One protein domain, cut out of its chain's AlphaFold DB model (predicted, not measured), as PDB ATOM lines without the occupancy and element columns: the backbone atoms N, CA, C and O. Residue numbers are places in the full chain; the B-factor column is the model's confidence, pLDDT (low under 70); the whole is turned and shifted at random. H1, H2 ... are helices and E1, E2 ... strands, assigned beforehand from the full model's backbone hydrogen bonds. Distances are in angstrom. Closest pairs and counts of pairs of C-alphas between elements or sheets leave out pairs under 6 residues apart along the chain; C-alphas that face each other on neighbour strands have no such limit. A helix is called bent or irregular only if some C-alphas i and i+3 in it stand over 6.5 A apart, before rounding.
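This is residues 54 to 219 of the 234 residues of an uncharacterized protein of Aspergillus calidoustus (UniProt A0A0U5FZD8). One parallel sheet of five strands makes a gently twisted wall, its strands E1 to E5 side by side in chain order; H3 and H4 cover one face, H5 is farther out on that side beyond H4, and H1 runs beside the edge strand E1. The other face bears no named helix, and two long loops, residues 87 to 120 and 143 to 160, lie mainly at the end of the sheet where the strands finish. The printed part has 166 residues with five named helices and five named strands, in the order E1 H1 H2 E2 H3 E3 H4 E4 H5 E5. The class is mixed, helices and strands; the whole is compact, with a radius of gyration of the C-alphas of 15.7 A, and spans 44 by 41 by 30 A.

The sheet runs E1, residues 54 to 57; E2, residues 82 to 86; E3, residues 138 to 142; E4, residues 184 to 190; and E5, residues 213 to 218, with E1 and E5 as edge strands. From edge to edge the strands' lines turn by 40 degrees and the way across the sheet turns by 45 degrees. E1 and E2 are parallel at 21 degrees, with N 55 and O 82 at 2.9 A within hydrogen-bond range. E2 and E3 are parallel at 13 degrees, with N 85 and O 140 at 2.8 A. E3 and E4 are parallel at 7 degrees, with N 141 and O 186 at 2.8 A. E4 and E5 are parallel at 3 degrees, with N 187 and O 215 at 2.9 A. H4, residues 161 to 176, is on the sheet at a height of 10.2 A, over E3, and runs along the strands, at 10 degrees to E3 on the local plane. H3, residues 121 to 132, only grazes the sheet with residues 123 to 130. H3 with residues 127 to 130 touches H4, the same way at a shallow tilt of 29 degrees; their closest C-alphas, those of Asn 128 and Val 174, are 6.1 A apart. H5, residues 198 to 210, only grazes the sheet with residues 207 to 210. H5 touches residues 169 to 176 of H4, the same way at a steep tilt of 55 degrees; the closest C-alphas, those of Ala 176 and Asp 203, are 5.4 A apart. H1, residues 61 to 71, only grazes the sheet with residues 63 to 71. H1 touches H3, the same way at a shallow tilt of 19 degrees; the closest C-alphas, those of Cys 64 and Phe 123, are 6.5 A apart. H2, residues 74 to 77, is not on the sheet and touches H1 only at the corner, and only just, with 3 pairs of C-alphas within 8 A; the closest are those of Leu 71 and Ala 77, 5.3 A apart. H3 and H5 are apart. The helix packing is mostly aligned, but only just: 2 of 3 pairs are at a shallow tilt. Four strand-helix-strand units, each two parallel neighbour strands with one or more helices between, follow each other: E1, H1 H2, E2; E2, H3, E3; E3, H4, E4; and E4, H5, E5, each with a right-handed crossover. Every O i to N i+4 pair is within hydrogen-bond range in H1 and H4; in H3 it is 4 of 8, in H5 8 of 9, and H2 is too short for such a pair.

E1 begins at C-alpha 54, (-29.001, -5.270, -23.086). E4, the longest strand, is 16.1 A long and E5 15.9 A. H4, the longest helix, measures 22.2 A from C-alpha 161 at (-5.971, 1.661, -37.579); H5 measures 18.7 A, H3 18.3 A and H1 15.3 A. H3 is irregular: C-alphas 128 and 131 are 7.3 A apart. E5 ends at C-alpha 218, (-12.150, 9.745, -28.937).

The two C-alphas farthest apart, those of Glu 75 and Thr 153, are 48.2 A apart. The printed part has no cut. The links E2 to H3, 34 residues, and E3 to H4, 18 residues, are long. The mean pLDDT of the printed part is 82.4; residues 89 to 117 and 149 to 158 are under 70.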
ATOM      1  N   SER A  54     -30.221  -5.386 -22.302       92.88
ATOM      2  CA  SER A  54     -29.001  -5.270 -23.086       92.88
ATOM      3  C   SER A  54     -28.390  -6.630 -23.404       92.88
ATOM      4  O   SER A  54     -28.288  -7.475 -22.513       92.88
ATOM      5  N   ALA A  55     -27.903  -6.794 -24.630       94.19
ATOM      6  CA  ALA A  55     -27.085  -7.926 -25.053       94.19
ATOM      7  C   ALA A  55     -25.660  -7.463 -25.392       94.19
ATOM      8  O   ALA A  55     -25.439  -6.303 -25.739       94.19
ATOM      9  N   GLN A  56     -24.691  -8.365 -25.277       93.56
ATOM     10  CA  GLN A  56     -23.282  -8.092 -25.555       93.56
ATOM     11  C   GLN A  56     -22.721  -9.217 -26.418       93.56
ATOM     12  O   GLN A  56     -22.997 -10.390 -26.155       93.56
ATOM     13  N   ILE A  57     -21.945  -8.847 -27.431       93.50
ATOM     14  CA  ILE A  57     -21.193  -9.771 -28.269       93.50
ATOM     15  C   ILE A  57     -19.721  -9.363 -28.275       93.50
ATOM     16  O   ILE A  57     -19.397  -8.208 -28.525       93.50
ATOM     17  N   ALA A  58     -18.849 -10.327 -27.997       90.88
ATOM     18  CA  ALA A  58     -17.397 -10.223 -28.043       90.88
ATOM     19  C   ALA A  58     -16.836 -11.380 -28.894       90.88
ATOM     20  O   ALA A  58     -17.550 -12.372 -29.085       90.88
ATOM     21  N   PRO A  59     -15.588 -11.307 -29.395       87.50
ATOM     22  CA  PRO A  59     -14.958 -12.363 -30.199       87.50
ATOM     23  C   PRO A  59     -14.516 -13.572 -29.353       87.50
ATOM     24  O   PRO A  59     -13.383 -14.042 -29.433       87.50
ATOM     25  N   LEU A  60     -15.429 -14.076 -28.530       86.38
ATOM     26  CA  LEU A  60     -15.271 -15.222 -27.649       86.38
ATOM     27  C   LEU A  60     -16.377 -16.233 -27.929       86.38
ATOM     28  O   LEU A  60     -17.527 -15.846 -28.185       86.38
ATOM     29  N   LYS A  61     -16.053 -17.524 -27.853       86.88
ATOM     30  CA  LYS A  61     -17.008 -18.590 -28.156       86.88
ATOM     31  C   LYS A  61     -18.226 -18.533 -27.237       86.88
ATOM     32  O   LYS A  61     -19.347 -18.433 -27.747       86.88
ATOM     33  N   SER A  62     -18.031 -18.466 -25.917       87.62
ATOM     34  CA  SER A  62     -19.158 -18.393 -24.979       87.62
ATOM     35  C   SER A  62     -19.980 -17.112 -25.160       87.62
ATOM     36  O   SER A  62     -21.205 -17.132 -25.023       87.62
ATOM     37  N   SER A  63     -19.348 -15.988 -25.522       90.06
ATOM     38  CA  SER A  63     -20.079 -14.747 -25.802       90.06
ATOM     39  C   SER A  63     -20.983 -14.890 -27.023       90.06
ATOM     40  O   SER A  63     -22.140 -14.469 -26.970       90.06
ATOM     41  N   CYS A  64     -20.483 -15.483 -28.105       91.31
ATOM     42  CA  CYS A  64     -21.261 -15.733 -29.313       91.31
ATOM     43  C   CYS A  64     -22.392 -16.742 -29.066       91.31
ATOM     44  O   CYS A  64     -23.502 -16.546 -29.558       91.31
ATOM     45  N   GLU A  65     -22.155 -17.787 -28.273       92.75
ATOM     46  CA  GLU A  65     -23.185 -18.761 -27.884       92.75
ATOM     47  C   GLU A  65     -24.288 -18.127 -27.031       92.75
ATOM     48  O   GLU A  65     -25.471 -18.305 -27.327       92.75
ATOM     49  N   ARG A  66     -23.925 -17.314 -26.029       92.38
ATOM     50  CA  ARG A  66     -24.896 -16.555 -25.222       92.38
ATOM     51  C   ARG A  66     -25.721 -15.605 -26.083       92.38
ATOM     52  O   ARG A  66     -26.940 -15.549 -25.937       92.38
ATOM     53  N   PHE A  67     -25.073 -14.868 -26.983       95.19
ATOM     54  CA  PHE A  67     -25.755 -13.930 -27.872       95.19
ATOM     55  C   PHE A  67     -26.709 -14.650 -28.832       95.19
ATOM     56  O   PHE A  67     -27.856 -14.233 -28.988       95.19
ATOM     57  N   ARG A  68     -26.274 -15.781 -29.402       96.31
ATOM     58  CA  ARG A  68     -27.109 -16.655 -30.232       96.31
ATOM     59  C   ARG A  68     -28.316 -17.185 -29.461       96.31
ATOM     60  O   ARG A  68     -29.428 -17.094 -29.956       96.31
ATOM     61  N   SER A  69     -28.125 -17.654 -28.229       95.44
ATOM     62  CA  SER A  69     -29.222 -18.136 -27.380       95.44
ATOM     63  C   SER A  69     -30.271 -17.055 -27.086       95.44
ATOM     64  O   SER A  69     -31.460 -17.363 -26.999       95.44
ATOM     65  N   ILE A  70     -29.857 -15.787 -26.961       95.38
ATOM     66  CA  ILE A  70     -30.782 -14.655 -26.811       95.38
ATOM     67  C   ILE A  70     -31.541 -14.393 -28.119       95.38
ATOM     68  O   ILE A  70     -32.748 -14.175 -28.067       95.38
ATOM     69  N   LEU A  71     -30.853 -14.409 -29.266       95.19
ATOM     70  CA  LEU A  71     -31.463 -14.209 -30.587       95.19
ATOM     71  C   LEU A  71     -32.494 -15.292 -30.921       95.19
ATOM     72  O   LEU A  71     -33.607 -14.983 -31.331       95.19
ATOM     73  N   ASP A  72     -32.137 -16.557 -30.698       96.19
ATOM     74  CA  ASP A  72     -32.965 -17.710 -31.059       96.19
ATOM     75  C   ASP A  72     -34.195 -17.865 -30.139       96.19
ATOM     76  O   ASP A  72     -35.078 -18.679 -30.407       96.19
ATOM     77  N   ASN A  73     -34.286 -17.076 -29.059       95.75
ATOM     78  CA  ASN A  73     -35.447 -17.017 -28.180       95.75
ATOM     79  C   ASN A  73     -36.241 -15.711 -28.402       95.75
ATOM     80  O   ASN A  73     -35.836 -14.657 -27.901       95.75
ATOM     81  N   PRO A  74     -37.419 -15.763 -29.059       94.69
ATOM     82  CA  PRO A  74     -38.209 -14.571 -29.381       94.69
ATOM     83  C   PRO A  74     -38.598 -13.716 -28.167       94.69
ATOM     84  O   PRO A  74     -38.662 -12.488 -28.268       94.69
ATOM     85  N   GLU A  75     -38.834 -14.331 -27.003       92.88
ATOM     86  CA  GLU A  75     -39.174 -13.586 -25.786       92.88
ATOM     87  C   GLU A  75     -37.986 -12.768 -25.268       92.88
ATOM     88  O   GLU A  75     -38.159 -11.648 -24.777       92.88
ATOM     89  N   LEU A  76     -36.773 -13.318 -25.379       94.44
ATOM     90  CA  LEU A  76     -35.549 -12.644 -24.955       94.44
ATOM     91  C   LEU A  76     -35.140 -11.578 -25.966       94.44
ATOM     92  O   LEU A  76     -34.876 -10.445 -25.564       94.44
ATOM     93  N   ALA A  77     -35.180 -11.890 -27.262       95.31
ATOM     94  CA  ALA A  77     -34.950 -10.921 -28.329       95.31
ATOM     95  C   ALA A  77     -35.914  -9.723 -28.230       95.31
ATOM     96  O   ALA A  77     -35.507  -8.573 -28.400       95.31
ATOM     97  N   GLY A  78     -37.173  -9.964 -27.841       95.12
ATOM     98  CA  GLY A  78     -38.169  -8.923 -27.566       95.12
ATOM     99  C   GLY A  78     -37.881  -8.044 -26.337       95.12
ATOM    100  O   GLY A  78     -38.518  -6.998 -26.157       95.12
ATOM    101  N   CYS A  79     -36.931  -8.422 -25.482       94.62
ATOM    102  CA  CYS A  79     -36.481  -7.603 -24.354       94.62
ATOM    103  C   CYS A  79     -35.298  -6.695 -24.714       94.62
ATOM    104  O   CYS A  79     -35.162  -5.631 -24.107       94.62
ATOM    105  N   VAL A  80     -34.483  -7.082 -25.701       96.75
ATOM    106  CA  VAL A  80     -33.246  -6.378 -26.051       96.75
ATOM    107  C   VAL A  80     -33.558  -5.039 -26.715       96.75
ATOM    108  O   VAL A  80     -34.208  -4.952 -27.757       96.75
ATOM    109  N   THR A  81     -33.058  -3.976 -26.096       96.88
ATOM    110  CA  THR A  81     -33.131  -2.598 -26.602       96.88
ATOM    111  C   THR A  81     -31.752  -2.005 -26.858       96.88
ATOM    112  O   THR A  81     -31.625  -1.054 -27.633       96.88
ATOM    113  N   LYS A  82     -30.715  -2.587 -26.247       97.31
ATOM    114  CA  LYS A  82     -29.333  -2.137 -26.358       97.31
ATOM    115  C   LYS A  82     -28.392  -3.285 -26.708       97.31
ATOM    116  O   LYS A  82     -28.463  -4.339 -26.082       97.31
ATOM    117  N   VAL A  83     -27.477  -3.071 -27.646       97.62
ATOM    118  CA  VAL A  83     -26.425  -4.044 -27.972       97.62
ATOM    119  C   VAL A  83     -25.044  -3.424 -27.804       97.62
ATOM    120  O   VAL A  83     -24.791  -2.327 -28.291       97.62
ATOM    121  N   TYR A  84     -24.158  -4.144 -27.120       96.31
ATOM    122  CA  TYR A  84     -22.727  -3.863 -27.060       96.31
ATOM    123  C   TYR A  84     -21.994  -4.783 -28.038       96.31
ATOM    124  O   TYR A  84     -22.146  -6.001 -27.968       96.31
ATOM    125  N   ILE A  85     -21.232  -4.189 -28.948       96.12
ATOM    126  CA  ILE A  85     -20.373  -4.859 -29.919       96.12
ATOM    127  C   ILE A  85     -18.937  -4.607 -29.477       96.12
ATOM    128  O   ILE A  85     -18.430  -3.491 -29.610       96.12
ATOM    129  N   ASP A  86     -18.298  -5.640 -28.948       92.19
ATOM    130  CA  ASP A  86     -16.920  -5.581 -28.489       92.19
ATOM    131  C   ASP A  86     -16.011  -6.190 -29.531       92.19
ATOM    132  O   ASP A  86     -16.278  -7.260 -30.072       92.19
ATOM    133  N   THR A  87     -14.916  -5.498 -29.795       88.38
ATOM    134  CA  THR A  87     -13.916  -5.918 -30.779       88.38
ATOM    135  C   THR A  87     -12.718  -6.608 -30.126       88.38
ATOM    136  O   THR A  87     -11.789  -7.008 -30.817       88.38
ATOM    137  N   VAL A  88     -12.735  -6.746 -28.797       79.12
ATOM    138  CA  VAL A  88     -11.634  -7.269 -27.982       79.12
ATOM    139  C   VAL A  88     -12.180  -8.226 -26.937       79.12
ATOM    140  O   VAL A  88     -13.345  -8.128 -26.536       79.12
ATOM    141  N   ARG A  89     -11.329  -9.132 -26.461       67.94
ATOM    142  CA  ARG A  89     -11.644  -9.954 -25.299       67.94
ATOM    143  C   ARG A  89     -11.706  -9.072 -24.043       67.94
ATOM    144  O   ARG A  89     -10.828  -8.233 -23.839       67.94
ATOM    145  N   PRO A  90     -12.679  -9.295 -23.147       58.59
ATOM    146  CA  PRO A  90     -12.715  -8.665 -21.827       58.59
ATOM    147  C   PRO A  90     -11.409  -8.825 -21.030       58.59
ATOM    148  O   PRO A  90     -11.085  -7.974 -20.210       58.59
ATOM    149  N   THR A  91     -10.642  -9.893 -21.270       54.12
ATOM    150  CA  THR A  91      -9.357 -10.162 -20.605       54.12
ATOM    151  C   THR A  91      -8.222  -9.243 -21.042       54.12
ATOM    152  O   THR A  91      -7.298  -9.020 -20.256       54.12
ATOM    153  N   ASP A  92      -8.286  -8.724 -22.268       52.66
ATOM    154  CA  ASP A  92      -7.178  -7.992 -22.885       52.66
ATOM    155  C   ASP A  92      -7.307  -6.483 -22.614       52.66
ATOM    156  O   ASP A  92      -6.306  -5.774 -22.531       52.66
ATOM    157  N   ASP A  93      -8.527  -6.002 -22.343       53.12
ATOM    158  CA  ASP A  93      -8.751  -4.640 -21.862       53.12
ATOM    159  C   ASP A  93      -8.369  -4.521 -20.375       53.12
ATOM    160  O   ASP A  93      -9.062  -4.997 -19.465       53.12
ATOM    161  N   ARG A  94      -7.263  -3.815 -20.106       51.44
ATOM    162  CA  ARG A  94      -6.779  -3.530 -18.744       51.44
ATOM    163  C   ARG A  94      -7.836  -2.857 -17.856       51.44
ATOM    164  O   ARG A  94      -7.776  -3.033 -16.645       51.44
ATOM    165  N   ARG A  95      -8.824  -2.150 -18.421       52.28
ATOM    166  CA  ARG A  95      -9.929  -1.510 -17.678       52.28
ATOM    167  C   ARG A  95     -10.972  -2.517 -17.176       52.28
ATOM    168  O   ARG A  95     -11.762  -2.196 -16.288       52.28
ATOM    169  N   ILE A  96     -11.014  -3.712 -17.770       49.41
ATOM    170  CA  ILE A  96     -11.960  -4.789 -17.448       49.41
ATOM    171  C   ILE A  96     -11.313  -5.850 -16.537       49.41
ATOM    172  O   ILE A  96     -12.037  -6.546 -15.824       49.41
ATOM    173  N   ARG A  97      -9.971  -5.909 -16.443       47.12
ATOM    174  CA  ARG A  97      -9.241  -6.819 -15.526       47.12
ATOM    175  C   ARG A  97      -9.695  -6.738 -14.064       47.12
ATOM    176  O   ARG A  97      -9.646  -7.761 -13.385       47.12
ATOM    177  N   ASP A  98     -10.186  -5.585 -13.612       43.72
ATOM    178  CA  ASP A  98     -10.662  -5.381 -12.234       43.72
ATOM    179  C   ASP A  98     -12.131  -5.801 -12.013       43.72
ATOM    180  O   ASP A  98     -12.620  -5.811 -10.884       43.72
ATOM    181  N   LYS A  99     -12.858  -6.170 -13.077       45.28
ATOM    182  CA  LYS A  99     -14.255  -6.636 -13.036       45.28
ATOM    183  C   LYS A  99     -14.361  -8.084 -13.507       45.28
ATOM    184  O   LYS A  99     -15.108  -8.369 -14.436       45.28
ATOM    185  N   LYS A 100     -13.624  -9.013 -12.899       46.66
ATOM    186  CA  LYS A 100     -13.742 -10.438 -13.244       46.66
ATOM    187  C   LYS A 100     -14.964 -11.083 -12.576       46.66
ATOM    188  O   LYS A 100     -15.030 -11.094 -11.349       46.66
ATOM    189  N   PRO A 101     -15.910 -11.671 -13.329       46.38
ATOM    190  CA  PRO A 101     -16.645 -12.837 -12.860       46.38
ATOM    191  C   PRO A 101     -15.693 -14.045 -12.865       46.38
ATOM    192  O   PRO A 101     -14.870 -14.186 -13.766       46.38
ATOM    193  N   GLU A 102     -15.811 -14.923 -11.873       49.72
ATOM    194  CA  GLU A 102     -14.974 -16.125 -11.708       49.72
ATOM    195  C   GLU A 102     -15.128 -17.149 -12.862       49.72
ATOM    196  O   GLU A 102     -14.302 -18.045 -12.999       49.72
ATOM    197  N   ASP A 103     -16.117 -16.964 -13.746       48.47
ATOM    198  CA  ASP A 103     -16.519 -17.919 -14.789       48.47
ATOM    199  C   ASP A 103     -15.843 -17.730 -16.173       48.47
ATOM    200  O   ASP A 103     -16.120 -18.498 -17.090       48.47
ATOM    201  N   GLU A 104     -14.995 -16.711 -16.385       49.69
ATOM    202  CA  GLU A 104     -14.413 -16.390 -17.718       49.69
ATOM    203  C   GLU A 104     -12.973 -16.902 -17.935       49.69
ATOM    204  O   GLU A 104     -12.314 -16.517 -18.899       49.69
ATOM    205  N   PHE A 105     -12.447 -17.752 -17.048       47.62
ATOM    206  CA  PHE A 105     -11.025 -18.132 -17.069       47.62
ATOM    207  C   PHE A 105     -10.623 -19.162 -18.141       47.62
ATOM    208  O   PHE A 105      -9.428 -19.398 -18.294       47.62
ATOM    209  N   ASP A 106     -11.577 -19.731 -18.885       53.59
ATOM    210  CA  ASP A 106     -11.321 -20.848 -19.813       53.59
ATOM    211  C   ASP A 106     -12.129 -20.741 -21.125       53.59
ATOM    212  O   ASP A 106     -12.533 -21.740 -21.717       53.59
ATOM    213  N   ASP A 107     -12.450 -19.518 -21.565       63.25
ATOM    214  CA  ASP A 107     -13.202 -19.321 -22.809       63.25
ATOM    215  C   ASP A 107     -12.264 -19.217 -24.015       63.25
ATOM    216  O   ASP A 107     -11.458 -18.288 -24.138       63.25
ATOM    217  N   GLU A 108     -12.388 -20.181 -24.923       66.19
ATOM    218  CA  GLU A 108     -11.602 -20.235 -26.146       66.19
ATOM    219  C   GLU A 108     -11.938 -19.056 -27.067       66.19
ATOM    220  O   GLU A 108     -13.098 -18.742 -27.378       66.19
ATOM    221  N   ALA A 109     -10.882 -18.421 -27.563       67.75
ATOM    222  CA  ALA A 109     -10.993 -17.503 -28.675       67.75
ATOM    223  C   ALA A 109     -11.592 -18.208 -29.891       67.75
ATOM    224  O   ALA A 109     -11.342 -19.387 -30.145       67.75
ATOM    225  N   LEU A 110     -12.356 -17.468 -30.683       66.62
ATOM    226  CA  LEU A 110     -12.803 -17.980 -31.970       66.62
ATOM    227  C   LEU A 110     -11.591 -18.069 -32.913       66.62
ATOM    228  O   LEU A 110     -11.118 -17.049 -33.403       66.62
ATOM    229  N   ASN A 111     -11.116 -19.289 -33.167       57.44
ATOM    230  CA  ASN A 111      -9.929 -19.580 -33.984       57.44
ATOM    231  C   ASN A 111     -10.187 -19.583 -35.511       57.44
ATOM    232  O   ASN A 111      -9.343 -20.040 -36.271       57.44
ATOM    233  N   ASP A 112     -11.321 -19.047 -35.975       54.22
ATOM    234  CA  ASP A 112     -11.689 -18.973 -37.405       54.22
ATOM    235  C   ASP A 112     -11.283 -17.630 -38.047       54.22
ATOM    236  O   ASP A 112     -12.075 -16.992 -38.754       54.22
ATOM    237  N   VAL A 113     -10.078 -17.145 -37.751       54.47
ATOM    238  CA  VAL A 113      -9.526 -15.946 -38.394       54.47
ATOM    239  C   VAL A 113      -8.700 -16.376 -39.601       54.47
ATOM    240  O   VAL A 113      -7.614 -16.922 -39.451       54.47
ATOM    241  N   GLU A 114      -9.243 -16.176 -40.803       50.41
ATOM    242  CA  GLU A 114      -8.490 -16.348 -42.058       50.41
ATOM    243  C   GLU A 114      -7.553 -15.156 -42.331       50.41
ATOM    244  O   GLU A 114      -6.558 -15.324 -43.025       50.41
ATOM    245  N   ASP A 115      -7.839 -13.990 -41.734       54.62
ATOM    246  CA  ASP A 115      -7.042 -12.762 -41.820       54.62
ATOM    247  C   ASP A 115      -6.805 -12.228 -40.397       54.62
ATOM    248  O   ASP A 115      -7.779 -11.990 -39.675       54.62
ATOM    249  N   GLU A 116      -5.549 -12.012 -39.992       50.53
ATOM    250  CA  GLU A 116      -5.190 -11.482 -38.657       50.53
ATOM    251  C   GLU A 116      -5.864 -10.124 -38.354       50.53
ATOM    252  O   GLU A 116      -6.166  -9.819 -37.202       50.53
ATOM    253  N   ASP A 117      -6.222  -9.364 -39.395       56.34
ATOM    254  CA  ASP A 117      -6.839  -8.032 -39.309       56.34
ATOM    255  C   ASP A 117      -8.375  -8.035 -39.242       56.34
ATOM    256  O   ASP A 117      -9.033  -7.011 -39.477       56.34
ATOM    257  N   ASN A 118      -9.005  -9.178 -38.967       71.69
ATOM    258  CA  ASN A 118     -10.456  -9.282 -39.037       71.69
ATOM    259  C   ASN A 118     -11.056 -10.051 -37.862       71.69
ATOM    260  O   ASN A 118     -10.499 -11.008 -37.348       71.69
ATOM    261  N   LEU A 119     -12.255  -9.651 -37.437       84.50
ATOM    262  CA  LEU A 119     -12.982 -10.428 -36.438       84.50
ATOM    263  C   LEU A 119     -13.486 -11.752 -37.049       84.50
ATOM    264  O   LEU A 119     -13.848 -11.780 -38.233       84.50
ATOM    265  N   PRO A 120     -13.574 -12.833 -36.251       85.62
ATOM    266  CA  PRO A 120     -13.952 -14.162 -36.728       85.62
ATOM    267  C   PRO A 120     -15.314 -14.194 -37.429       85.62
ATOM    268  O   PRO A 120     -16.261 -13.505 -37.034       85.62
ATOM    269  N   ARG A 121     -15.468 -15.052 -38.442       87.94
ATOM    270  CA  ARG A 121     -16.736 -15.190 -39.192       87.94
ATOM    271  C   ARG A 121     -17.962 -15.443 -38.295       87.94
ATOM    272  O   ARG A 121     -18.985 -14.789 -38.517       87.94
ATOM    273  N   PRO A 122     -17.905 -16.304 -37.253       89.19
ATOM    274  CA  PRO A 122     -19.049 -16.526 -36.366       89.19
ATOM    275  C   PRO A 122     -19.516 -15.262 -35.633       89.19
ATOM    276  O   PRO A 122     -20.714 -15.111 -35.391       89.19
ATOM    277  N   PHE A 123     -18.593 -14.349 -35.316       91.81
ATOM    278  CA  PHE A 123     -18.913 -13.058 -34.714       91.81
ATOM    279  C   PHE A 123     -19.707 -12.191 -35.695       91.81
ATOM    280  O   PHE A 123     -20.816 -11.752 -35.383       91.81
ATOM    281  N   TRP A 124     -19.201 -12.014 -36.920       92.81
ATOM    282  CA  TRP A 124     -19.884 -11.207 -37.935       92.81
ATOM    283  C   TRP A 124     -21.245 -11.773 -38.333       92.81
ATOM    284  O   TRP A 124     -22.186 -11.006 -38.523       92.81
ATOM    285  N   ASN A 125     -21.388 -13.099 -38.383       94.00
ATOM    286  CA  ASN A 125     -22.676 -13.742 -38.642       94.00
ATOM    287  C   ASN A 125     -23.742 -13.322 -37.622       94.00
ATOM    288  O   ASN A 125     -24.889 -13.108 -37.995       94.00
ATOM    289  N   LEU A 126     -23.373 -13.160 -36.350       95.94
ATOM    290  CA  LEU A 126     -24.292 -12.704 -35.307       95.94
ATOM    291  C   LEU A 126     -24.537 -11.192 -35.362       95.94
ATOM    292  O   LEU A 126     -25.671 -10.759 -35.170       95.94
ATOM    293  N   VAL A 127     -23.522 -10.385 -35.683       96.44
ATOM    294  CA  VAL A 127     -23.702  -8.938 -35.902       96.44
ATOM    295  C   VAL A 127     -24.649  -8.678 -37.083       96.44
ATOM    296  O   VAL A 127     -25.518  -7.815 -37.007       96.44
ATOM    297  N   ASN A 128     -24.586  -9.478 -38.148       96.38
ATOM    298  CA  ASN A 128     -25.517  -9.366 -39.276       96.38
ATOM    299  C   ASN A 128     -26.977  -9.681 -38.886       96.38
ATOM    300  O   ASN A 128     -27.911  -9.214 -39.541       96.38
ATOM    301  N   ARG A 129     -27.192 -10.416 -37.787       97.06
ATOM    302  CA  ARG A 129     -28.513 -10.772 -37.244       97.06
ATOM    303  C   ARG A 129     -29.110  -9.714 -36.311       97.06
ATOM    304  O   ARG A 129     -30.179  -9.928 -35.756       97.06
ATOM    305  N   LEU A 130     -28.495  -8.533 -36.163       97.06
ATOM    306  CA  LEU A 130     -29.052  -7.452 -35.327       97.06
ATOM    307  C   LEU A 130     -30.466  -7.011 -35.734       97.06
ATOM    308  O   LEU A 130     -31.212  -6.500 -34.900       97.06
ATOM    309  N   HIS A 131     -30.849  -7.230 -36.992       95.81
ATOM    310  CA  HIS A 131     -32.199  -6.970 -37.490       95.81
ATOM    311  C   HIS A 131     -33.277  -7.841 -36.820       95.81
ATOM    312  O   HIS A 131     -34.451  -7.478 -36.855       95.81
ATOM    313  N   GLU A 132     -32.895  -8.951 -36.185       96.31
ATOM    314  CA  GLU A 132     -33.798  -9.854 -35.466       96.31
ATOM    315  C   GLU A 132     -34.187  -9.327 -34.075       96.31
ATOM    316  O   GLU A 132     -35.082  -9.883 -33.442       96.31
ATOM    317  N   PHE A 133     -33.576  -8.235 -33.593       96.62
ATOM    318  CA  PHE A 133     -34.008  -7.559 -32.369       96.62
ATOM    319  C   PHE A 133     -35.091  -6.511 -32.673       96.62
ATOM    320  O   PHE A 133     -34.771  -5.378 -33.049       96.62
ATOM    321  N   PRO A 134     -36.385  -6.803 -32.433       95.31
ATOM    322  CA  PRO A 134     -37.486  -5.938 -32.872       95.31
ATOM    323  C   PRO A 134     -37.526  -4.581 -32.155       95.31
ATOM    324  O   PRO A 134     -38.210  -3.652 -32.589       95.31
ATOM    325  N   ARG A 135     -36.832  -4.464 -31.019       95.69
ATOM    326  CA  ARG A 135     -36.838  -3.281 -30.152       95.69
ATOM    327  C   ARG A 135     -35.459  -2.653 -29.989       95.69
ATOM    328  O   ARG A 135     -35.305  -1.808 -29.108       95.69
ATOM    329  N   LEU A 136     -34.498  -3.012 -30.841       97.25
ATOM    330  CA  LEU A 136     -33.170  -2.411 -30.831       97.25
ATOM    331  C   LEU A 136     -33.264  -0.894 -31.042       97.25
ATOM    332  O   LEU A 136     -33.871  -0.409 -31.997       97.25
ATOM    333  N   GLN A 137     -32.678  -0.143 -30.114       97.00
ATOM    334  CA  GLN A 137     -32.668   1.320 -30.107       97.00
ATOM    335  C   GLN A 137     -31.270   1.890 -29.897       97.00
ATOM    336  O   GLN A 137     -31.005   2.990 -30.368       97.00
ATOM    337  N   SER A 138     -30.389   1.172 -29.200       97.69
ATOM    338  CA  SER A 138     -29.079   1.670 -28.791       97.69
ATOM    339  C   SER A 138     -27.997   0.671 -29.177       97.69
ATOM    340  O   SER A 138     -28.098  -0.514 -28.861       97.69
ATOM    341  N   VAL A 139     -26.959   1.134 -29.867       97.88
ATOM    342  CA  VAL A 139     -25.790   0.316 -30.210       97.88
ATOM    343  C   VAL A 139     -24.543   0.974 -29.641       97.88
ATOM    344  O   VAL A 139     -24.372   2.188 -29.728       97.88
ATOM    345  N   VAL A 140     -23.678   0.172 -29.032       96.81
ATOM    346  CA  VAL A 140     -22.394   0.611 -28.489       96.81
ATOM    347  C   VAL A 140     -21.299  -0.216 -29.136       96.81
ATOM    348  O   VAL A 140     -21.240  -1.418 -28.908       96.81
ATOM    349  N   LEU A 141     -20.442   0.417 -29.925       95.75
ATOM    350  CA  LEU A 141     -19.237  -0.193 -30.478       95.75
ATOM    351  C   LEU A 141     -18.055   0.131 -29.565       95.75
ATOM    352  O   LEU A 141     -17.834   1.304 -29.263       95.75
ATOM    353  N   ARG A 142     -17.314  -0.884 -29.114       92.31
ATOM    354  CA  ARG A 142     -16.159  -0.710 -28.224       92.31
ATOM    355  C   ARG A 142     -14.890  -1.257 -28.862       92.31
ATOM    356  O   ARG A 142     -14.799  -2.452 -29.168       92.31
ATOM    357  N   PHE A 143     -13.929  -0.362 -29.053       88.81
ATOM    358  CA  PHE A 143     -12.562  -0.693 -29.429       88.81
ATOM    359  C   PHE A 143     -11.691  -0.962 -28.204       88.81
ATOM    360  O   PHE A 143     -12.098  -0.706 -27.071       88.81
ATOM    361  N   HIS A 144     -10.506  -1.522 -28.437       83.62
ATOM    362  CA  HIS A 144      -9.491  -1.613 -27.396       83.62
ATOM    363  C   HIS A 144      -9.061  -0.210 -26.946       83.62
ATOM    364  O   HIS A 144      -9.156   0.751 -27.702       83.62
ATOM    365  N   ALA A 145      -8.525  -0.077 -25.735       78.06
ATOM    366  CA  ALA A 145      -7.969   1.195 -25.282       78.06
ATOM    367  C   ALA A 145      -6.754   1.635 -26.118       78.06
ATOM    368  O   ALA A 145      -6.627   2.809 -26.446       78.06
ATOM    369  N   GLY A 146      -5.878   0.686 -26.451       75.19
ATOM    370  CA  GLY A 146      -4.698   0.908 -27.287       75.19
ATOM    371  C   GLY A 146      -4.960   0.573 -28.752       75.19
ATOM    372  O   GLY A 146      -5.657  -0.404 -29.045       75.19
ATOM    373  N   CYS A 147      -4.376   1.365 -29.641       75.44
ATOM    374  CA  CYS A 147      -4.282   1.119 -31.074       75.44
ATOM    375  C   CYS A 147      -2.841   1.367 -31.495       75.44
ATOM    376  O   CYS A 147      -2.259   2.336 -31.014       75.44
ATOM    377  N   ASP A 148      -2.278   0.500 -32.328       70.06
ATOM    378  CA  ASP A 148      -0.999   0.792 -32.959       70.06
ATOM    379  C   ASP A 148      -1.262   1.742 -34.131       70.06
ATOM    380  O   ASP A 148      -2.268   1.587 -34.846       70.06
ATOM    381  N   GLY A 149      -0.398   2.745 -34.267       60.66
ATOM    382  CA  GLY A 149      -0.418   3.698 -35.372       60.66
ATOM    383  C   GLY A 149       0.100   3.070 -36.672       60.66
ATOM    384  O   GLY A 149       0.155   1.851 -36.817       60.66
ATOM    385  N   GLU A 150       0.494   3.899 -37.643       51.78
ATOM    386  CA  GLU A 150       1.108   3.429 -38.904       51.78
ATOM    387  C   GLU A 150       2.494   2.790 -38.693       51.78
ATOM    388  O   GLU A 150       2.938   1.964 -39.493       51.78
ATOM    389  N   GLU A 151       3.173   3.131 -37.598       49.50
ATOM    390  CA  GLU A 151       4.445   2.537 -37.211       49.50
ATOM    391  C   GLU A 151       4.188   1.467 -36.154       49.50
ATOM    392  O   GLU A 151       4.087   1.806 -34.978       49.50
ATOM    393  N   ASN A 152       4.107   0.197 -36.583       49.50
ATOM    394  CA  ASN A 152       4.093  -1.026 -35.756       49.50
ATOM    395  C   ASN A 152       5.311  -1.087 -34.805       49.50
ATOM    396  O   ASN A 152       6.220  -1.908 -34.949       49.50
ATOM    397  N   THR A 153       5.390  -0.161 -33.864       48.38
ATOM    398  CA  THR A 153       6.530   0.046 -32.970       48.38
ATOM    399  C   THR A 153       6.371  -0.785 -31.707       48.38
ATOM    400  O   THR A 153       7.348  -1.057 -31.005       48.38
ATOM    401  N   TRP A 154       5.157  -1.273 -31.447       48.59
ATOM    402  CA  TRP A 154       4.783  -1.881 -30.187       48.59
ATOM    403  C   TRP A 154       4.020  -3.193 -30.413       48.59
ATOM    404  O   TRP A 154       2.795  -3.231 -30.393       48.59
ATOM    405  N   ASN A 155       4.757  -4.313 -30.477       49.72
ATOM    406  CA  ASN A 155       4.261  -5.710 -30.573       49.72
ATOM    407  C   ASN A 155       3.226  -6.153 -29.501       49.72
ATOM    408  O   ASN A 155       2.882  -7.330 -29.408       49.72
ATOM    409  N   TRP A 156       2.779  -5.254 -28.628       51.47
ATOM    410  CA  TRP A 156       1.855  -5.495 -27.525       51.47
ATOM    411  C   TRP A 156       0.505  -4.784 -27.701       51.47
ATOM    412  O   TRP A 156      -0.347  -4.898 -26.815       51.47
ATOM    413  N   VAL A 157       0.281  -4.074 -28.816       56.41
ATOM    414  CA  VAL A 157      -0.994  -3.402 -29.088       56.41
ATOM    415  C   VAL A 157      -1.928  -4.293 -29.910       56.41
ATOM    416  O   VAL A 157      -1.580  -4.820 -30.956       56.41
ATOM    417  N   THR A 158      -3.145  -4.493 -29.398       65.25
ATOM    418  CA  THR A 158      -4.092  -5.518 -29.874       65.25
ATOM    419  C   THR A 158      -4.858  -5.134 -31.148       65.25
ATOM    420  O   THR A 158      -5.561  -5.975 -31.701       65.25
ATOM    421  N   GLN A 159      -4.812  -3.872 -31.590       76.62
ATOM    422  CA  GLN A 159      -5.597  -3.381 -32.733       76.62
ATOM    423  C   GLN A 159      -4.826  -2.348 -33.548       76.62
ATOM    424  O   GLN A 159      -4.156  -1.505 -32.965       76.62
ATOM    425  N   THR A 160      -5.004  -2.367 -34.866       79.88
ATOM    426  CA  THR A 160      -4.440  -1.394 -35.813       79.88
ATOM    427  C   THR A 160      -5.506  -0.409 -36.307       79.88
ATOM    428  O   THR A 160      -6.717  -0.654 -36.186       79.88
ATOM    429  N   ILE A 161      -5.072   0.704 -36.908       82.62
ATOM    430  CA  ILE A 161      -5.971   1.661 -37.579       82.62
ATOM    431  C   ILE A 161      -6.802   0.958 -38.665       82.62
ATOM    432  O   ILE A 161      -8.022   1.146 -38.728       82.62
ATOM    433  N   ASP A 162      -6.174   0.091 -39.464       83.88
ATOM    434  CA  ASP A 162      -6.831  -0.657 -40.542       83.88
ATOM    435  C   ASP A 162      -7.898  -1.624 -40.020       83.88
ATOM    436  O   ASP A 162      -9.019  -1.664 -40.547       83.88
ATOM    437  N   PHE A 163      -7.604  -2.337 -38.928       86.38
ATOM    438  CA  PHE A 163      -8.581  -3.178 -38.242       86.38
ATOM    439  C   PHE A 163      -9.813  -2.357 -37.830       86.38
ATOM    440  O   PHE A 163     -10.955  -2.711 -38.151       86.38
ATOM    441  N   ARG A 164      -9.605  -1.220 -37.153       88.19
ATOM    442  CA  ARG A 164     -10.706  -0.366 -36.676       88.19
ATOM    443  C   ARG A 164     -11.513   0.213 -37.830       88.19
ATOM    444  O   ARG A 164     -12.744   0.238 -37.761       88.19
ATOM    445  N   HIS A 165     -10.847   0.626 -38.906       88.62
ATOM    446  CA  HIS A 165     -11.495   1.103 -40.123       88.62
ATOM    447  C   HIS A 165     -12.369   0.009 -40.758       88.62
ATOM    448  O   HIS A 165     -13.540   0.248 -41.075       88.62
ATOM    449  N   SER A 166     -11.851  -1.218 -40.859       89.56
ATOM    450  CA  SER A 166     -12.587  -2.382 -41.365       89.56
ATOM    451  C   SER A 166     -13.829  -2.695 -40.520       89.56
ATOM    452  O   SER A 166     -14.919  -2.898 -41.070       89.56
ATOM    453  N   VAL A 167     -13.701  -2.664 -39.188       92.00
ATOM    454  CA  VAL A 167     -14.822  -2.858 -38.257       92.00
ATOM    455  C   VAL A 167     -15.864  -1.751 -38.400       92.00
ATOM    456  O   VAL A 167     -17.048  -2.065 -38.526       92.00
ATOM    457  N   LEU A 168     -15.455  -0.476 -38.413       92.88
ATOM    458  CA  LEU A 168     -16.371   0.658 -38.582       92.88
ATOM    459  C   LEU A 168     -17.187   0.501 -39.862       92.88
ATOM    460  O   LEU A 168     -18.417   0.547 -39.808       92.88
ATOM    461  N   ARG A 169     -16.524   0.234 -40.990       93.00
ATOM    462  CA  ARG A 169     -17.190   0.003 -42.275       93.00
ATOM    463  C   ARG A 169     -18.253  -1.091 -42.179       93.00
ATOM    464  O   ARG A 169     -19.399  -0.866 -42.564       93.00
ATOM    465  N   LYS A 170     -17.898  -2.263 -41.646       94.00
ATOM    466  CA  LYS A 170     -18.826  -3.401 -41.534       94.00
ATOM    467  C   LYS A 170     -19.995  -3.098 -40.597       94.00
ATOM    468  O   LYS A 170     -21.140  -3.365 -40.951       94.00
ATOM    469  N   VAL A 171     -19.733  -2.508 -39.430       95.62
ATOM    470  CA  VAL A 171     -20.783  -2.152 -38.466       95.62
ATOM    471  C   VAL A 171     -21.741  -1.129 -39.068       95.62
ATOM    472  O   VAL A 171     -22.950  -1.338 -39.017       95.62
ATOM    473  N   PHE A 172     -21.243  -0.058 -39.691       96.00
ATOM    474  CA  PHE A 172     -22.113   0.939 -40.317       96.00
ATOM    475  C   PHE A 172     -22.925   0.364 -41.479       96.00
ATOM    476  O   PHE A 172     -24.108   0.688 -41.579       96.00
ATOM    477  N   ALA A 173     -22.359  -0.540 -42.283       96.19
ATOM    478  CA  ALA A 173     -23.106  -1.250 -43.320       96.19
ATOM    479  C   ALA A 173     -24.253  -2.097 -42.733       96.19
ATOM    480  O   ALA A 173     -25.368  -2.087 -43.256       96.19
ATOM    481  N   VAL A 174     -24.024  -2.793 -41.614       97.12
ATOM    482  CA  VAL A 174     -25.079  -3.543 -40.909       97.12
ATOM    483  C   VAL A 174     -26.153  -2.600 -40.373       97.12
ATOM    484  O   VAL A 174     -27.336  -2.798 -40.648       97.12
ATOM    485  N   LEU A 175     -25.758  -1.549 -39.651       97.38
ATOM    486  CA  LEU A 175     -26.691  -0.592 -39.048       97.38
ATOM    487  C   LEU A 175     -27.536   0.130 -40.102       97.38
ATOM    488  O   LEU A 175     -28.737   0.317 -39.906       97.38
ATOM    489  N   ALA A 176     -26.931   0.494 -41.232       96.81
ATOM    490  CA  ALA A 176     -27.608   1.132 -42.353       96.81
ATOM    491  C   ALA A 176     -28.681   0.234 -42.991       96.81
ATOM    492  O   ALA A 176     -29.623   0.761 -43.589       96.81
ATOM    493  N   ASN A 177     -28.564  -1.090 -42.865       96.25
ATOM    494  CA  ASN A 177     -29.504  -2.068 -43.416       96.25
ATOM    495  C   ASN A 177     -30.541  -2.573 -42.402       96.25
ATOM    496  O   ASN A 177     -31.386  -3.397 -42.755       96.25
ATOM    497  N   LEU A 178     -30.527  -2.078 -41.161       95.75
ATOM    498  CA  LEU A 178     -31.549  -2.442 -40.186       95.75
ATOM    499  C   LEU A 178     -32.939  -1.952 -40.635       95.75
ATOM    500  O   LEU A 178     -33.059  -0.818 -41.110       95.75
ATOM    501  N   PRO A 179     -34.012  -2.739 -40.407       93.69
ATOM    502  CA  PRO A 179     -35.387  -2.317 -40.695       93.69
ATOM    503  C   PRO A 179     -35.766  -1.009 -39.992       93.69
ATOM    504  O   PRO A 179     -36.558  -0.214 -40.497       93.69
ATOM    505  N   ARG A 180     -35.177  -0.782 -38.814       93.75
ATOM    506  CA  ARG A 180     -35.280   0.448 -38.042       93.75
ATOM    507  C   ARG A 180     -33.883   0.875 -37.611       93.75
ATOM    508  O   ARG A 180     -33.189   0.113 -36.945       93.75
ATOM    509  N   LEU A 181     -33.501   2.102 -37.959       94.94
ATOM    510  CA  LEU A 181     -32.230   2.669 -37.516       94.94
ATOM    511  C   LEU A 181     -32.216   2.820 -35.984       94.94
ATOM    512  O   LEU A 181     -33.249   3.173 -35.398       94.94
ATOM    513  N   PRO A 182     -31.067   2.573 -35.328       95.00
ATOM    514  CA  PRO A 182     -30.931   2.830 -33.902       95.00
ATOM    515  C   PRO A 182     -31.159   4.321 -33.628       95.00
ATOM    516  O   PRO A 182     -30.819   5.175 -34.440       95.00
ATOM    517  N   ALA A 183     -31.745   4.639 -32.479       97.19
ATOM    518  CA  ALA A 183     -31.895   6.013 -32.013       97.19
ATOM    519  C   ALA A 183     -30.626   6.513 -31.305       97.19
ATOM    520  O   ALA A 183     -30.406   7.719 -31.214       97.19
ATOM    521  N   GLU A 184     -29.800   5.605 -30.793       97.94
ATOM    522  CA  GLU A 184     -28.576   5.936 -30.079       97.94
ATOM    523  C   GLU A 184     -27.398   5.136 -30.625       97.94
ATOM    524  O   GLU A 184     -27.482   3.918 -30.801       97.94
ATOM    525  N   LEU A 185     -26.276   5.822 -30.813       97.69
ATOM    526  CA  LEU A 185     -24.996   5.202 -31.115       97.69
ATOM    527  C   LEU A 185     -23.960   5.701 -30.115       97.69
ATOM    528  O   LEU A 185     -23.874   6.899 -29.834       97.69
ATOM    529  N   ALA A 186     -23.168   4.786 -29.576       96.12
ATOM    530  CA  ALA A 186     -21.946   5.123 -28.873       96.12
ATOM    531  C   ALA A 186     -20.765   4.409 -29.525       96.12
ATOM    532  O   ALA A 186     -20.863   3.225 -29.839       96.12
ATOM    533  N   ILE A 187     -19.663   5.123 -29.717       94.06
ATOM    534  CA  ILE A 187     -18.399   4.551 -30.177       94.06
ATOM    535  C   ILE A 187     -17.357   4.873 -29.118       94.06
ATOM    536  O   ILE A 187     -17.137   6.044 -28.793       94.06
ATOM    537  N   GLN A 188     -16.780   3.828 -28.540       90.94
ATOM    538  CA  GLN A 188     -15.799   3.935 -27.478       90.94
ATOM    539  C   GLN A 188     -14.397   3.651 -28.003       90.94
ATOM    540  O   GLN A 188     -14.211   2.659 -28.707       90.94
ATOM    541  N   ASP A 189     -13.450   4.513 -27.618       86.12
ATOM    542  CA  ASP A 189     -12.043   4.438 -28.022       86.12
ATOM    543  C   ASP A 189     -11.893   4.554 -29.546       86.12
ATOM    544  O   ASP A 189     -11.187   3.792 -30.194       86.12
ATOM    545  N   LEU A 190     -12.617   5.512 -30.131       85.19
ATOM    546  CA  LEU A 190     -12.515   5.846 -31.546       85.19
ATOM    547  C   LEU A 190     -11.208   6.603 -31.798       85.19
ATOM    548  O   LEU A 190     -10.960   7.620 -31.157       85.19
ATOM    549  N   GLN A 191     -10.415   6.141 -32.757       80.69
ATOM    550  CA  GLN A 191      -9.254   6.879 -33.256       80.69
ATOM    551  C   GLN A 191      -9.649   7.845 -34.373       80.69
ATOM    552  O   GLN A 191     -10.757   7.741 -34.908       80.69
ATOM    553  N   ASN A 192      -8.742   8.740 -34.769       77.81
ATOM    554  CA  ASN A 192      -8.927   9.644 -35.906       77.81
ATOM    555  C   ASN A 192      -8.936   8.888 -37.252       77.81
ATOM    556  O   ASN A 192      -8.005   8.958 -38.046       77.81
ATOM    557  N   ILE A 193     -10.006   8.134 -37.491       76.12
ATOM    558  CA  ILE A 193     -10.241   7.356 -38.702       76.12
ATOM    559  C   ILE A 193     -11.240   8.130 -39.544       76.12
ATOM    560  O   ILE A 193     -12.372   8.370 -39.118       76.12
ATOM    561  N   ASN A 194     -10.840   8.477 -40.763       77.25
ATOM    562  CA  ASN A 194     -11.704   9.142 -41.727       77.25
ATOM    563  C   ASN A 194     -11.990   8.207 -42.912       77.25
ATOM    564  O   ASN A 194     -11.175   8.140 -43.835       77.25
ATOM    565  N   PRO A 195     -13.129   7.488 -42.923       78.38
ATOM    566  CA  PRO A 195     -13.489   6.636 -44.048       78.38
ATOM    567  C   PRO A 195     -13.646   7.464 -45.326       78.38
ATOM    568  O   PRO A 195     -14.544   8.302 -45.442       78.38
ATOM    569  N   THR A 196     -12.775   7.228 -46.303       80.31
ATOM    570  CA  THR A 196     -12.775   7.960 -47.579       80.31
ATOM    571  C   THR A 196     -13.713   7.338 -48.609       80.31
ATOM    572  O   THR A 196     -14.190   8.032 -49.513       80.31
ATOM    573  N   ASP A 197     -14.036   6.051 -48.462       87.69
ATOM    574  CA  ASP A 197     -14.842   5.333 -49.435       87.69
ATOM    575  C   ASP A 197     -16.309   5.811 -49.443       87.69
ATOM    576  O   ASP A 197     -16.944   6.073 -48.415       87.69
ATOM    577  N   ALA A 198     -16.860   5.963 -50.649       89.50
ATOM    578  CA  ALA A 198     -18.176   6.566 -50.841       89.50
ATOM    579  C   ALA A 198     -19.320   5.727 -50.240       89.50
ATOM    580  O   ALA A 198     -20.354   6.285 -49.862       89.50
ATOM    581  N   GLY A 199     -19.149   4.402 -50.156       91.25
ATOM    582  CA  GLY A 199     -20.151   3.488 -49.613       91.25
ATOM    583  C   GLY A 199     -20.297   3.652 -48.107       91.25
ATOM    584  O   GLY A 199     -21.380   3.986 -47.627       91.25
ATOM    585  N   THR A 200     -19.188   3.538 -47.387       90.38
ATOM    586  CA  THR A 200     -19.101   3.724 -45.939       90.38
ATOM    587  C   THR A 200     -19.559   5.117 -45.538       90.38
ATOM    588  O   THR A 200     -20.353   5.257 -44.611       90.38
ATOM    589  N   ARG A 201     -19.161   6.167 -46.269       93.00
ATOM    590  CA  ARG A 201     -19.631   7.539 -45.996       93.00
ATOM    591  C   ARG A 201     -21.145   7.680 -46.120       93.00
ATOM    592  O   ARG A 201     -21.765   8.381 -45.317       93.00
ATOM    593  N   ARG A 202     -21.753   7.036 -47.119       95.44
ATOM    594  CA  ARG A 202     -23.212   7.018 -47.291       95.44
ATOM    595  C   ARG A 202     -23.890   6.281 -46.138       95.44
ATOM    596  O   ARG A 202     -24.880   6.794 -45.620       95.44
ATOM    597  N   ASP A 203     -23.354   5.140 -45.721       96.38
ATOM    598  CA  ASP A 203     -23.915   4.336 -44.631       96.38
ATOM    599  C   ASP A 203     -23.800   5.062 -43.286       96.38
ATOM    600  O   ASP A 203     -24.790   5.179 -42.562       96.38
ATOM    601  N   ILE A 204     -22.644   5.673 -43.006       93.81
ATOM    602  CA  ILE A 204     -22.441   6.562 -41.856       93.81
ATOM    603  C   ILE A 204     -23.461   7.695 -41.885       93.81
ATOM    604  O   ILE A 204     -24.194   7.883 -40.919       93.81
ATOM    605  N   LYS A 205     -23.574   8.422 -43.003       94.81
ATOM    606  CA  LYS A 205     -24.528   9.532 -43.126       94.81
ATOM    607  C   LYS A 205     -25.969   9.074 -42.892       94.81
ATOM    608  O   LYS A 205     -26.725   9.783 -42.230       94.81
ATOM    609  N   LYS A 206     -26.347   7.900 -43.408       96.25
ATOM    610  CA  LYS A 206     -27.678   7.310 -43.214       96.25
ATOM    611  C   LYS A 206     -27.944   7.016 -41.739       96.25
ATOM    612  O   LYS A 206     -28.986   7.418 -41.232       96.25
ATOM    613  N   VAL A 207     -27.011   6.349 -41.057       95.81
ATOM    614  CA  VAL A 207     -27.143   6.016 -39.631       95.81
ATOM    615  C   VAL A 207     -27.196   7.290 -38.795       95.81
ATOM    616  O   VAL A 207     -28.149   7.471 -38.045       95.81
ATOM    617  N   LEU A 208     -26.232   8.201 -38.973       94.69
ATOM    618  CA  LEU A 208     -26.152   9.455 -38.221       94.69
ATOM    619  C   LEU A 208     -27.398  10.329 -38.404       94.69
ATOM    620  O   LEU A 208     -27.868  10.917 -37.435       94.69
ATOM    621  N   GLY A 209     -27.973  10.371 -39.609       93.94
ATOM    622  CA  GLY A 209     -29.203  11.118 -39.883       93.94
ATOM    623  C   GLY A 209     -30.442  10.604 -39.136       93.94
ATOM    624  O   GLY A 209     -31.419  11.338 -39.020       93.94
ATOM    625  N   GLY A 210     -30.415   9.365 -38.629       90.94
ATOM    626  CA  GLY A 210     -31.494   8.769 -37.834       90.94
ATOM    627  C   GLY A 210     -31.288   8.832 -36.316       90.94
ATOM    628  O   GLY A 210     -32.203   8.479 -35.568       90.94
ATOM    629  N   LEU A 211     -30.112   9.262 -35.846       95.88
ATOM    630  CA  LEU A 211     -29.783   9.262 -34.422       95.88
ATOM    631  C   LEU A 211     -30.465  10.412 -33.676       95.88
ATOM    632  O   LEU A 211     -30.527  11.548 -34.135       95.88
ATOM    633  N   LYS A 212     -30.900  10.119 -32.451       96.56
ATOM    634  CA  LYS A 212     -31.270  11.103 -31.425       96.56
ATOM    635  C   LYS A 212     -30.110  11.422 -30.485       96.56
ATOM    636  O   LYS A 212     -30.089  12.490 -29.888       96.56
ATOM    637  N   SER A 213     -29.176  10.486 -30.320       96.31
ATOM    638  CA  SER A 213     -28.009  10.643 -29.455       96.31
ATOM    639  C   SER A 213     -26.794   9.960 -30.069       96.31
ATOM    640  O   SER A 213     -26.852   8.788 -30.441       96.31
ATOM    641  N   LEU A 214     -25.670  10.671 -30.079       96.12
ATOM    642  CA  LEU A 214     -24.359  10.152 -30.447       96.12
ATOM    643  C   LEU A 214     -23.390  10.391 -29.286       96.12
ATOM    644  O   LEU A 214     -23.280  11.512 -28.795       96.12
ATOM    645  N   ARG A 215     -22.693   9.343 -28.840       94.62
ATOM    646  CA  ARG A 215     -21.621   9.441 -27.840       94.62
ATOM    647  C   ARG A 215     -20.315   8.967 -28.449       94.62
ATOM    648  O   ARG A 215     -20.208   7.810 -28.838       94.62
ATOM    649  N   LEU A 216     -19.330   9.850 -28.507       91.19
ATOM    650  CA  LEU A 216     -17.999   9.527 -28.998       91.19
ATOM    651  C   LEU A 216     -17.015   9.656 -27.842       91.19
ATOM    652  O   LEU A 216     -16.938  10.706 -27.210       91.19
ATOM    653  N   HIS A 217     -16.285   8.582 -27.562       86.00
ATOM    654  CA  HIS A 217     -15.076   8.636 -26.753       86.00
ATOM    655  C   HIS A 217     -13.903   8.523 -27.718       86.00
ATOM    656  O   HIS A 217     -13.638   7.436 -28.231       86.00
ATOM    657  N   ILE A 218     -13.285   9.663 -28.020       78.50
ATOM    658  CA  ILE A 218     -12.150   9.745 -28.937       78.50
ATOM    659  C   ILE A 218     -10.890   9.463 -28.122       78.50
ATOM    660  O   ILE A 218     -10.619  10.162 -27.147       78.50
ATOM    661  N   ALA A 219     -10.168   8.410 -28.494       71.00
ATOM    662  CA  ALA A 219      -8.853   8.129 -27.949       71.00
ATOM    663  C   ALA A 219      -7.843   8.955 -28.750       71.00
ATOM    664  O   ALA A 219      -7.673   8.729 -29.948       71.00
TER     665      ALA A 219